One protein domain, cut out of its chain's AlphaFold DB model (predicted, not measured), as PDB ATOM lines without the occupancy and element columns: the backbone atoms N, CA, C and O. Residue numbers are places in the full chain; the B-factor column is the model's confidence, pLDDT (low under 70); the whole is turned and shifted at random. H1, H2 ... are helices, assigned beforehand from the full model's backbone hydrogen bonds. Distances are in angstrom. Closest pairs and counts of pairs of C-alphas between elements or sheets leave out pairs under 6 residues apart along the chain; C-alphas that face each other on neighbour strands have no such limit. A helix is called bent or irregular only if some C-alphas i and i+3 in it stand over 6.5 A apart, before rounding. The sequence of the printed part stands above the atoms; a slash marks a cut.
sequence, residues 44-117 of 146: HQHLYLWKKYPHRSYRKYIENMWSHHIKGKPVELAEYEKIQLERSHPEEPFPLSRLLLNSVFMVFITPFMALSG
ATOM      1  N   HIS A  44       7.003 106.773 157.567       83.50
ATOM      2  CA  HIS A  44       8.273 107.220 158.124       83.50
ATOM      3  C   HIS A  44       9.404 106.237 157.810       83.50
ATOM      4  O   HIS A  44      10.494 106.673 157.445       83.50
ATOM      5  N   GLN A  45       9.144 104.928 157.881       79.06
ATOM      6  CA  GLN A  45      10.111 103.901 157.487       79.06
ATOM      7  C   GLN A  45      10.493 104.032 156.010       79.06
ATOM      8  O   GLN A  45      11.683 104.056 155.682       79.06
ATOM      9  N   HIS A  46       9.510 104.205 155.124       74.44
ATOM     10  CA  HIS A  46       9.770 104.436 153.703       74.44
ATOM     11  C   HIS A  46      10.566 105.732 153.468       74.44
ATOM     12  O   HIS A  46      11.565 105.720 152.755       74.44
ATOM     13  N   LEU A  47      10.211 106.839 154.125       76.69
ATOM     14  CA  LEU A  47      10.947 108.104 154.012       76.69
ATOM     15  C   LEU A  47      12.376 108.024 154.572       76.69
ATOM     16  O   LEU A  47      13.290 108.635 154.019       76.69
ATOM     17  N   TYR A  48      12.592 107.282 155.659       78.56
ATOM     18  CA  TYR A  48      13.922 107.052 156.220       78.56
ATOM     19  C   TYR A  48      14.799 106.257 155.250       78.56
ATOM     20  O   TYR A  48      15.931 106.656 154.966       78.56
ATOM     21  N   LEU A  49      14.261 105.171 154.688       71.81
ATOM     22  CA  LEU A  49      14.939 104.387 153.658       71.81
ATOM     23  C   LEU A  49      15.235 105.242 152.415       71.81
ATOM     24  O   LEU A  49      16.312 105.107 151.842       71.81
ATOM     25  N   TRP A  50      14.352 106.180 152.058       70.88
ATOM     26  CA  TRP A  50      14.564 107.108 150.942       70.88
ATOM     27  C   TRP A  50      15.712 108.083 151.190       70.88
ATOM     28  O   TRP A  50      16.570 108.268 150.326       70.88
ATOM     29  N   LYS A  51      15.784 108.660 152.394       72.25
ATOM     30  CA  LYS A  51      16.911 109.513 152.795       72.25
ATOM     31  C   LYS A  51      18.229 108.735 152.845       72.25
ATOM     32  O   LYS A  51      19.266 109.283 152.483       72.25
ATOM     33  N   LYS A  52      18.195 107.474 153.290       70.75
ATOM     34  CA  LYS A  52      19.378 106.609 153.422       70.75
ATOM     35  C   LYS A  52      19.879 106.078 152.074       70.75
ATOM     36  O   LYS A  52      21.090 105.984 151.876       70.75
ATOM     37  N   TYR A  53      18.973 105.764 151.149       67.62
ATOM     38  CA  TYR A  53      19.283 105.247 149.815       67.62
ATOM     39  C   TYR A  53      18.563 106.076 148.740       67.62
ATOM     40  O   TYR A  53      17.502 105.680 148.248       67.62
ATOM     41  N   PRO A  54      19.123 107.235 148.347       60.19
ATOM     42  CA  PRO A  54      18.535 108.047 147.292       60.19
ATOM     43  C   PRO A  54      18.442 107.260 145.975       60.19
ATOM     44  O   PRO A  54      19.288 106.416 145.673       60.19
ATOM     45  N   HIS A  55      17.409 107.592 145.195       55.78
ATOM     46  CA  HIS A  55      16.784 106.909 144.043       55.78
ATOM     47  C   HIS A  55      17.671 106.190 142.997       55.78
ATOM     48  O   HIS A  55      17.144 105.488 142.139       55.78
ATOM     49  N   ARG A  56      18.996 106.358 143.020       54.28
ATOM     50  CA  ARG A  56      19.927 105.934 141.962       54.28
ATOM     51  C   ARG A  56      20.666 104.624 142.210       54.28
ATOM     52  O   ARG A  56      21.426 104.207 141.345       54.28
ATOM     53  N   SER A  57      20.511 103.987 143.369       59.53
ATOM     54  CA  SER A  57      21.418 102.902 143.737       59.53
ATOM     55  C   SER A  57      20.734 101.749 144.471       59.53
ATOM     56  O   SER A  57      21.037 101.470 145.634       59.53
ATOM     57  N   TYR A  58      19.883 101.025 143.740       64.81
ATOM     58  CA  TYR A  58      19.421  99.678 144.099       64.81
ATOM     59  C   TYR A  58      20.577  98.788 144.584       64.81
ATOM     60  O   TYR A  58      20.499  98.152 145.628       64.81
ATOM     61  N   ARG A  59      21.719  98.867 143.893       65.31
ATOM     62  CA  ARG A  59      22.937  98.134 144.238       65.31
ATOM     63  C   ARG A  59      23.454  98.435 145.654       65.31
ATOM     64  O   ARG A  59      23.708  97.499 146.392       65.31
ATOM     65  N   LYS A  60      23.526  99.707 146.080       68.12
ATOM     66  CA  LYS A  60      23.880 100.068 147.479       68.12
ATOM     67  C   LYS A  60      22.829  99.635 148.502       68.12
ATOM     68  O   LYS A  60      23.188  99.362 149.643       68.12
ATOM     69  N   TYR A  61      21.548  99.606 148.127       69.56
ATOM     70  CA  TYR A  61      20.492  99.104 149.009       69.56
ATOM     71  C   TYR A  61      20.668  97.601 149.257       69.56
ATOM     72  O   TYR A  61      20.764  97.185 150.412       69.56
ATOM     73  N   ILE A  62      20.821  96.816 148.187       70.75
ATOM     74  CA  ILE A  62      21.093  95.378 148.266       70.75
ATOM     75  C   ILE A  62      22.417  95.114 148.984       70.75
ATOM     76  O   ILE A  62      22.437  94.309 149.905       70.75
ATOM     77  N   GLU A  63      23.500  95.825 148.657       71.88
ATOM     78  CA  GLU A  63      24.805  95.666 149.319       71.88
ATOM     79  C   GLU A  63      24.739  95.969 150.826       71.88
ATOM     80  O   GLU A  63      25.398  95.282 151.606       71.88
ATOM     81  N   ASN A  64      23.919  96.933 151.270       72.25
ATOM     82  CA  ASN A  64      23.764  97.202 152.701       72.25
ATOM     83  C   ASN A  64      22.825  96.211 153.410       72.25
ATOM     84  O   ASN A  64      23.049  95.866 154.566       72.25
ATOM     85  N   MET A  65      21.775  95.734 152.738       71.00
ATOM     86  CA  MET A  65      20.925  94.661 153.272       71.00
ATOM     87  C   MET A  65      21.702  93.344 153.390       71.00
ATOM     88  O   MET A  65      21.565  92.624 154.379       71.00
ATOM     89  N   TRP A  66      22.554  93.074 152.406       72.12
ATOM     90  CA  TRP A  66      23.478  91.950 152.340       72.12
ATOM     91  C   TRP A  66      24.533  92.030 153.450       72.12
ATOM     92  O   TRP A  66      24.665  91.096 154.239       72.12
ATOM     93  N   SER A  67      25.210  93.172 153.613       73.56
ATOM     94  CA  SER A  67      26.221  93.356 154.668       73.56
ATOM     95  C   SER A  67      25.648  93.188 156.084       73.56
ATOM     96  O   SER A  67      26.338  92.698 156.980       73.56
ATOM     97  N   HIS A  68      24.375  93.542 156.283       73.12
ATOM     98  CA  HIS A  68      23.656  93.282 157.526       73.12
ATOM     99  C   HIS A  68      23.317  91.795 157.726       73.12
ATOM    100  O   HIS A  68      23.449  91.311 158.849       73.12
ATOM    101  N   HIS A  69      22.916  91.072 156.675       69.25
ATOM    102  CA  HIS A  69      22.543  89.649 156.758       69.25
ATOM    103  C   HIS A  69      23.736  88.688 156.885       69.25
ATOM    104  O   HIS A  69      23.582  87.594 157.426       69.25
ATOM    105  N   ILE A  70      24.924  89.095 156.430       71.75
ATOM    106  CA  ILE A  70      26.123  88.239 156.372       71.75
ATOM    107  C   ILE A  70      27.035  88.351 157.583       71.75
ATOM    108  O   ILE A  70      27.966  87.558 157.714       71.75
ATOM    109  N   LYS A  71      26.763  89.268 158.520       63.03
ATOM    110  CA  LYS A  71      27.478  89.303 159.804       63.03
ATOM    111  C   LYS A  71      27.363  87.941 160.511       63.03
ATOM    112  O   LYS A  71      26.373  87.670 161.180       63.03
ATOM    113  N   GLY A  72      28.392  87.102 160.358       65.19
ATOM    114  CA  GLY A  72      28.504  85.769 160.960       65.19
ATOM    115  C   GLY A  72      28.266  84.563 160.036       65.19
ATOM    116  O   GLY A  72      28.310  83.444 160.537       65.19
ATOM    117  N   LYS A  73      28.033  84.737 158.724       66.69
ATOM    118  CA  LYS A  73      27.805  83.623 157.775       66.69
ATOM    119  C   LYS A  73      29.002  83.393 156.832       66.69
ATOM    120  O   LYS A  73      29.707  84.349 156.513       66.69
ATOM    121  N   PRO A  74      29.243  82.148 156.374       69.81
ATOM    122  CA  PRO A  74      30.322  81.836 155.436       69.81
ATOM    123  C   PRO A  74      30.063  82.445 154.046       69.81
ATOM    124  O   PRO A  74      28.922  82.557 153.598       69.81
ATOM    125  N   VAL A  75      31.144  82.822 153.360       64.62
ATOM    126  CA  VAL A  75      31.145  83.622 152.117       64.62
ATOM    127  C   VAL A  75      30.399  82.945 150.954       64.62
ATOM    128  O   VAL A  75      29.814  83.622 150.117       64.62
ATOM    129  N   GLU A  76      30.328  81.615 150.928       65.44
ATOM    130  CA  GLU A  76      29.619  80.858 149.881       65.44
ATOM    131  C   GLU A  76      28.086  80.980 149.992       65.44
ATOM    132  O   GLU A  76      27.380  81.070 148.989       65.44
ATOM    133  N   LEU A  77      27.559  81.069 151.220       62.84
ATOM    134  CA  LEU A  77      26.137  81.333 151.475       62.84
ATOM    135  C   LEU A  77      25.781  82.802 151.203       62.84
ATOM    136  O   LEU A  77      24.635  83.120 150.887       62.84
ATOM    137  N   ALA A  78      26.770  83.694 151.279       63.84
ATOM    138  CA  ALA A  78      26.593  85.121 151.070       63.84
ATOM    139  C   ALA A  78      26.221  85.467 149.619       63.84
ATOM    140  O   ALA A  78      25.327  86.284 149.392       63.84
ATOM    141  N   GLU A  79      26.865  84.860 148.621       66.44
ATOM    142  CA  GLU A  79      26.530  85.111 147.209       66.44
ATOM    143  C   GLU A  79      25.144  84.572 146.841       66.44
ATOM    144  O   GLU A  79      24.382  85.244 146.142       66.44
ATOM    145  N   TYR A  80      24.771  83.410 147.383       68.38
ATOM    146  CA  TYR A  80      23.442  82.838 147.189       68.38
ATOM    147  C   TYR A  80      22.342  83.707 147.823       68.38
ATOM    148  O   TYR A  80      21.321  83.977 147.185       68.38
ATOM    149  N   GLU A  81      22.571  84.227 149.033       69.56
ATOM    150  CA  GLU A  81      21.657  85.175 149.684       69.56
ATOM    151  C   GLU A  81      21.540  86.492 148.911       69.56
ATOM    152  O   GLU A  81      20.448  87.051 148.828       69.56
ATOM    153  N   LYS A  82      22.621  86.967 148.278       68.00
ATOM    154  CA  LYS A  82      22.581  88.163 147.423       68.00
ATOM    155  C   LYS A  82      21.651  87.977 146.229       68.00
ATOM    156  O   LYS A  82      20.799  88.823 145.978       68.00
ATOM    157  N   ILE A  83      21.796  86.857 145.523       72.19
ATOM    158  CA  ILE A  83      20.990  86.531 144.341       72.19
ATOM    159  C   ILE A  83      19.521  86.314 144.737       72.19
ATOM    160  O   ILE A  83      18.618  86.725 144.006       72.19
ATOM    161  N   GLN A  84      19.259  85.709 145.901       73.94
ATOM    162  CA  GLN A  84      17.901  85.622 146.444       73.94
ATOM    163  C   GLN A  84      17.325  86.996 146.793       73.94
ATOM    164  O   GLN A  84      16.171  87.257 146.454       73.94
ATOM    165  N   LEU A  85      18.108  87.887 147.409       70.19
ATOM    166  CA  LEU A  85      17.677  89.252 147.713       70.19
ATOM    167  C   LEU A  85      17.317  90.019 146.437       70.19
ATOM    168  O   LEU A  85      16.245  90.617 146.364       70.19
ATOM    169  N   GLU A  86      18.172  89.942 145.418       70.25
ATOM    170  CA  GLU A  86      17.954  90.595 144.125       70.25
ATOM    171  C   GLU A  86      16.700  90.056 143.418       70.25
ATOM    172  O   GLU A  86      15.906  90.825 142.878       70.25
ATOM    173  N   ARG A  87      16.448  88.741 143.494       70.25
ATOM    174  CA  ARG A  87      15.212  88.129 142.971       70.25
ATOM    175  C   ARG A  87      13.967  88.456 143.787       70.25
ATOM    176  O   ARG A  87      12.885  88.523 143.215       70.25
ATOM    177  N   SER A  88      14.093  88.612 145.103       67.56
ATOM    178  CA  SER A  88      12.962  88.938 145.978       67.56
ATOM    179  C   SER A  88      12.530  90.397 145.862       67.56
ATOM    180  O   SER A  88      11.383  90.728 146.167       67.56
ATOM    181  N   HIS A  89      13.437  91.275 145.433       63.91
ATOM    182  CA  HIS A  89      13.204  92.710 145.293       63.91
ATOM    183  C   HIS A  89      13.576  93.162 143.871       63.91
ATOM    184  O   HIS A  89      14.442  94.019 143.727       63.91
ATOM    185  N   PRO A  90      12.976  92.579 142.810       57.53
ATOM    186  CA  PRO A  90      13.399  92.784 141.417       57.53
ATOM    187  C   PRO A  90      13.207  94.233 140.951       57.53
ATOM    188  O   PRO A  90      13.903  94.717 140.061       57.53
ATOM    189  N   GLU A  91      12.304  94.944 141.612       62.75
ATOM    190  CA  GLU A  91      12.174  96.385 141.560       62.75
ATOM    191  C   GLU A  91      12.330  96.884 142.996       62.75
ATOM    192  O   GLU A  91      11.645  96.379 143.884       62.75
ATOM    193  N   GLU A  92      13.221  97.849 143.242       58.28
ATOM    194  CA  GLU A  92      12.843  99.133 143.863       58.28
ATOM    195  C   GLU A  92      14.012  99.883 144.505       58.28
ATOM    196  O   GLU A  92      14.924  99.313 145.097       58.28
ATOM    197  N   PRO A  93      13.891 101.217 144.549       52.25
ATOM    198  CA  PRO A  93      13.915 101.786 145.889       52.25
ATOM    199  C   PRO A  93      12.597 102.463 146.275       52.25
ATOM    200  O   PRO A  93      12.204 102.325 147.424       52.25
ATOM    201  N   PHE A  94      11.882 103.153 145.373       60.91
ATOM    202  CA  PHE A  94      10.659 103.891 145.738       60.91
ATOM    203  C   PHE A  94       9.756 104.164 144.542       60.91
ATOM    204  O   PHE A  94      10.024 105.103 143.790       60.91
ATOM    205  N   PRO A  95       8.634 103.455 144.376       62.72
ATOM    206  CA  PRO A  95       7.588 103.973 143.542       62.72
ATOM    207  C   PRO A  95       6.685 104.807 144.458       62.72
ATOM    208  O   PRO A  95       6.150 104.328 145.460       62.72
ATOM    209  N   LEU A  96       6.499 106.084 144.116       66.88
ATOM    210  CA  LEU A  96       5.440 106.924 144.693       66.88
ATOM    211  C   LEU A  96       4.098 106.176 144.745       66.88
ATOM    212  O   LEU A  96       3.302 106.409 145.649       66.88
ATOM    213  N   SER A  97       3.893 105.221 143.831       69.19
ATOM    214  CA  SER A  97       2.761 104.303 143.841       69.19
ATOM    215  C   SER A  97       2.605 103.527 145.150       69.19
ATOM    216  O   SER A  97       1.474 103.405 145.578       69.19
ATOM    217  N   ARG A  98       3.658 103.062 145.844       72.50
ATOM    218  CA  ARG A  98       3.514 102.347 147.134       72.50
ATOM    219  C   ARG A  98       3.071 103.269 148.265       72.50
ATOM    220  O   ARG A  98       2.184 102.910 149.027       72.50
ATOM    221  N   LEU A  99       3.638 104.475 148.352       75.38
ATOM    222  CA  LEU A  99       3.210 105.500 149.317       75.38
ATOM    223  C   LEU A  99       1.758 105.932 149.068       75.38
ATOM    224  O   LEU A  99       0.972 106.061 150.011       75.38
ATOM    225  N   LEU A 100       1.395 106.118 147.797       78.00
ATOM    226  CA  LEU A 100       0.032 106.437 147.382       78.00
ATOM    227  C   LEU A 100      -0.921 105.272 147.655       78.00
ATOM    228  O   LEU A 100      -1.962 105.490 148.257       78.00
ATOM    229  N   LEU A 101      -0.552 104.043 147.296       81.88
ATOM    230  CA  LEU A 101      -1.351 102.840 147.521       81.88
ATOM    231  C   LEU A 101      -1.575 102.610 149.017       81.88
ATOM    232  O   LEU A 101      -2.712 102.406 149.418       81.88
ATOM    233  N   ASN A 102      -0.536 102.729 149.851       82.06
ATOM    234  CA  ASN A 102      -0.657 102.623 151.308       82.06
ATOM    235  C   ASN A 102      -1.581 103.703 151.876       82.06
ATOM    236  O   ASN A 102      -2.378 103.426 152.768       82.06
ATOM    237  N   SER A 103      -1.507 104.928 151.350       82.50
ATOM    238  CA  SER A 103      -2.381 106.022 151.782       82.50
ATOM    239  C   SER A 103      -3.832 105.800 151.345       82.50
ATOM    240  O   SER A 103      -4.738 105.959 152.157       82.50
ATOM    241  N   VAL A 104      -4.064 105.359 150.106       85.62
ATOM    242  CA  VAL A 104      -5.398 105.012 149.587       85.62
ATOM    243  C   VAL A 104      -5.988 103.833 150.359       85.62
ATOM    244  O   VAL A 104      -7.144 103.883 150.769       85.62
ATOM    245  N   PHE A 105      -5.190 102.800 150.615       86.25
ATOM    246  CA  PHE A 105      -5.588 101.624 151.378       86.25
ATOM    247  C   PHE A 105      -5.944 101.980 152.824       86.25
ATOM    248  O   PHE A 105      -6.977 101.545 153.326       86.25
ATOM    249  N   MET A 106      -5.144 102.834 153.472       82.88
ATOM    250  CA  MET A 106      -5.447 103.329 154.816       82.88
ATOM    251  C   MET A 106      -6.745 104.133 154.843       82.88
ATOM    252  O   MET A 106      -7.594 103.862 155.687       82.88
ATOM    253  N   VAL A 107      -6.956 105.060 153.901       85.31
ATOM    254  CA  VAL A 107      -8.211 105.830 153.793       85.31
ATOM    255  C   VAL A 107      -9.409 104.907 153.567       85.31
ATOM    256  O   VAL A 107     -10.459 105.110 154.171       85.31
ATOM    257  N   PHE A 108      -9.245 103.863 152.754       88.81
ATOM    258  CA  PHE A 108     -10.296 102.886 152.485       88.81
ATOM    259  C   PHE A 108     -10.625 102.012 153.703       88.81
ATOM    260  O   PHE A 108     -11.792 101.725 153.948       88.81
ATOM    261  N   ILE A 109      -9.626 101.614 154.495       85.56
ATOM    262  CA  ILE A 109      -9.814 100.770 155.688       85.56
ATOM    263  C   ILE A 109     -10.266 101.560 156.911       85.56
ATOM    264  O   ILE A 109     -10.971 101.012 157.759       85.56
ATOM    265  N   THR A 110      -9.905 102.841 157.001       83.19
ATOM    266  CA  THR A 110     -10.266 103.730 158.114       83.19
ATOM    267  C   THR A 110     -11.747 103.633 158.498       83.19
ATOM    268  O   THR A 110     -12.009 103.393 159.675       83.19
ATOM    269  N   PRO A 111     -12.733 103.736 157.580       83.00
ATOM    270  CA  PRO A 111     -14.142 103.610 157.949       83.00
ATOM    271  C   PRO A 111     -14.481 102.236 158.545       83.00
ATOM    272  O   PRO A 111     -15.208 102.170 159.532       83.00
ATOM    273  N   PHE A 112     -13.919 101.142 158.025       85.81
ATOM    274  CA  PHE A 112     -14.162  99.795 158.557       85.81
ATOM    275  C   PHE A 112     -13.543  99.600 159.947       85.81
ATOM    276  O   PHE A 112     -14.185  99.060 160.848       85.81
ATOM    277  N   MET A 113     -12.316 100.083 160.155       80.50
ATOM    278  CA  MET A 113     -11.666 100.045 161.467       80.50
ATOM    279  C   MET A 113     -12.368 100.952 162.479       80.50
ATOM    280  O   MET A 113     -12.556 100.550 163.626       80.50
ATOM    281  N   ALA A 114     -12.822 102.132 162.069       81.94
ATOM    282  CA  ALA A 114     -13.546 103.047 162.940       81.94
ATOM    283  C   ALA A 114     -14.924 102.482 163.342       81.94
ATOM    284  O   ALA A 114     -15.304 102.562 164.511       81.94
ATOM    285  N   LEU A 115     -15.623 101.806 162.420       84.31
ATOM    286  CA  LEU A 115     -16.841 101.043 162.722       84.31
ATOM    287  C   LEU A 115     -16.575  99.900 163.710       84.31
ATOM    288  O   LEU A 115     -17.371  99.688 164.623       84.31
ATOM    289  N   SER A 116     -15.441  99.200 163.597       81.88
ATOM    290  CA  SER A 116     -15.055  98.196 164.600       81.88
ATOM    291  C   SER A 116     -14.843  98.827 165.986       81.88
ATOM    292  O   SER A 116     -15.239  98.256 167.000       81.88
ATOM    293  N   GLY A 117     -14.304 100.051 166.033       74.12
ATOM    294  CA  GLY A 117     -14.126 100.830 167.259       74.12
ATOM    295  C   GLY A 117     -15.436 101.142 167.977       74.12
ATOM    296  O   GLY A 117     -15.475 101.084 169.203       74.12
TER     297      GLY A 117
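What this domain is: This is residues 44 to 117 of the 146 residues of an uncharacterized protein of SAR86 cluster bacterium (UniProt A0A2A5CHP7). Four helices make an elongated, open chain: H2 and H3 pack as a steeply tilted pair toward one end, and H4 is a long arm whose residues 100 to 117 stick out at the other. H1 lies between these ends, near the first part of H4 but not firmly on it. The printed part has 74 residues with four named helices, H1 to H4 in order, and no named strand; the class is all helix. It is only just loose, close to extended, with a radius of gyration of the C-alphas of 16.9 A and spans of 52 by 27 by 19 A.

How they stand to each other: H1, residues 44 to 52, and H4, residues 96 to 117, are close but not clearly touching; their closest C-alphas, those of His 46 and Leu 99, are 8.0 A apart. They run opposite ways at a shallow tilt of 17 degrees. H2, residues 58 to 69, touches H3, residues 75 to 88, with residues 62 to 66 alone; the closest C-alphas, those of Trp 66 and Lys 82, are 6.3 A apart. This pair runs opposite ways at a steep tilt of 48 degrees. H1 and H2 are apart, and so are H3 and H4. Each O i to N i+4 pair is within hydrogen-bond range in H1 and H2, against 8 of 10 in H3 and 16 of 18 in H4.

Where its parts are: H1 begins at C-alpha 44 (8.273, 107.220, 158.124) and is 12.1 A long. H2 measures 16.4 A and H3 19.9 A. H4 measures 30.5 A and ends at C-alpha 117 (-14.126, 100.830, 167.259). H4 is only just irregular, with C-alphas 108 and 111 6.7 A apart, and has a kink of 38 degrees near residue 111.

The domain as a whole: The two farthest C-alphas, those of Glu 76 and Leu 115, are 52.3 A apart. The printed part has no cut and no long link. Mean pLDDT of the printed part is 71.7; residues 53 to 61, 69, 71 to 82 and 88 to 97 are under 70.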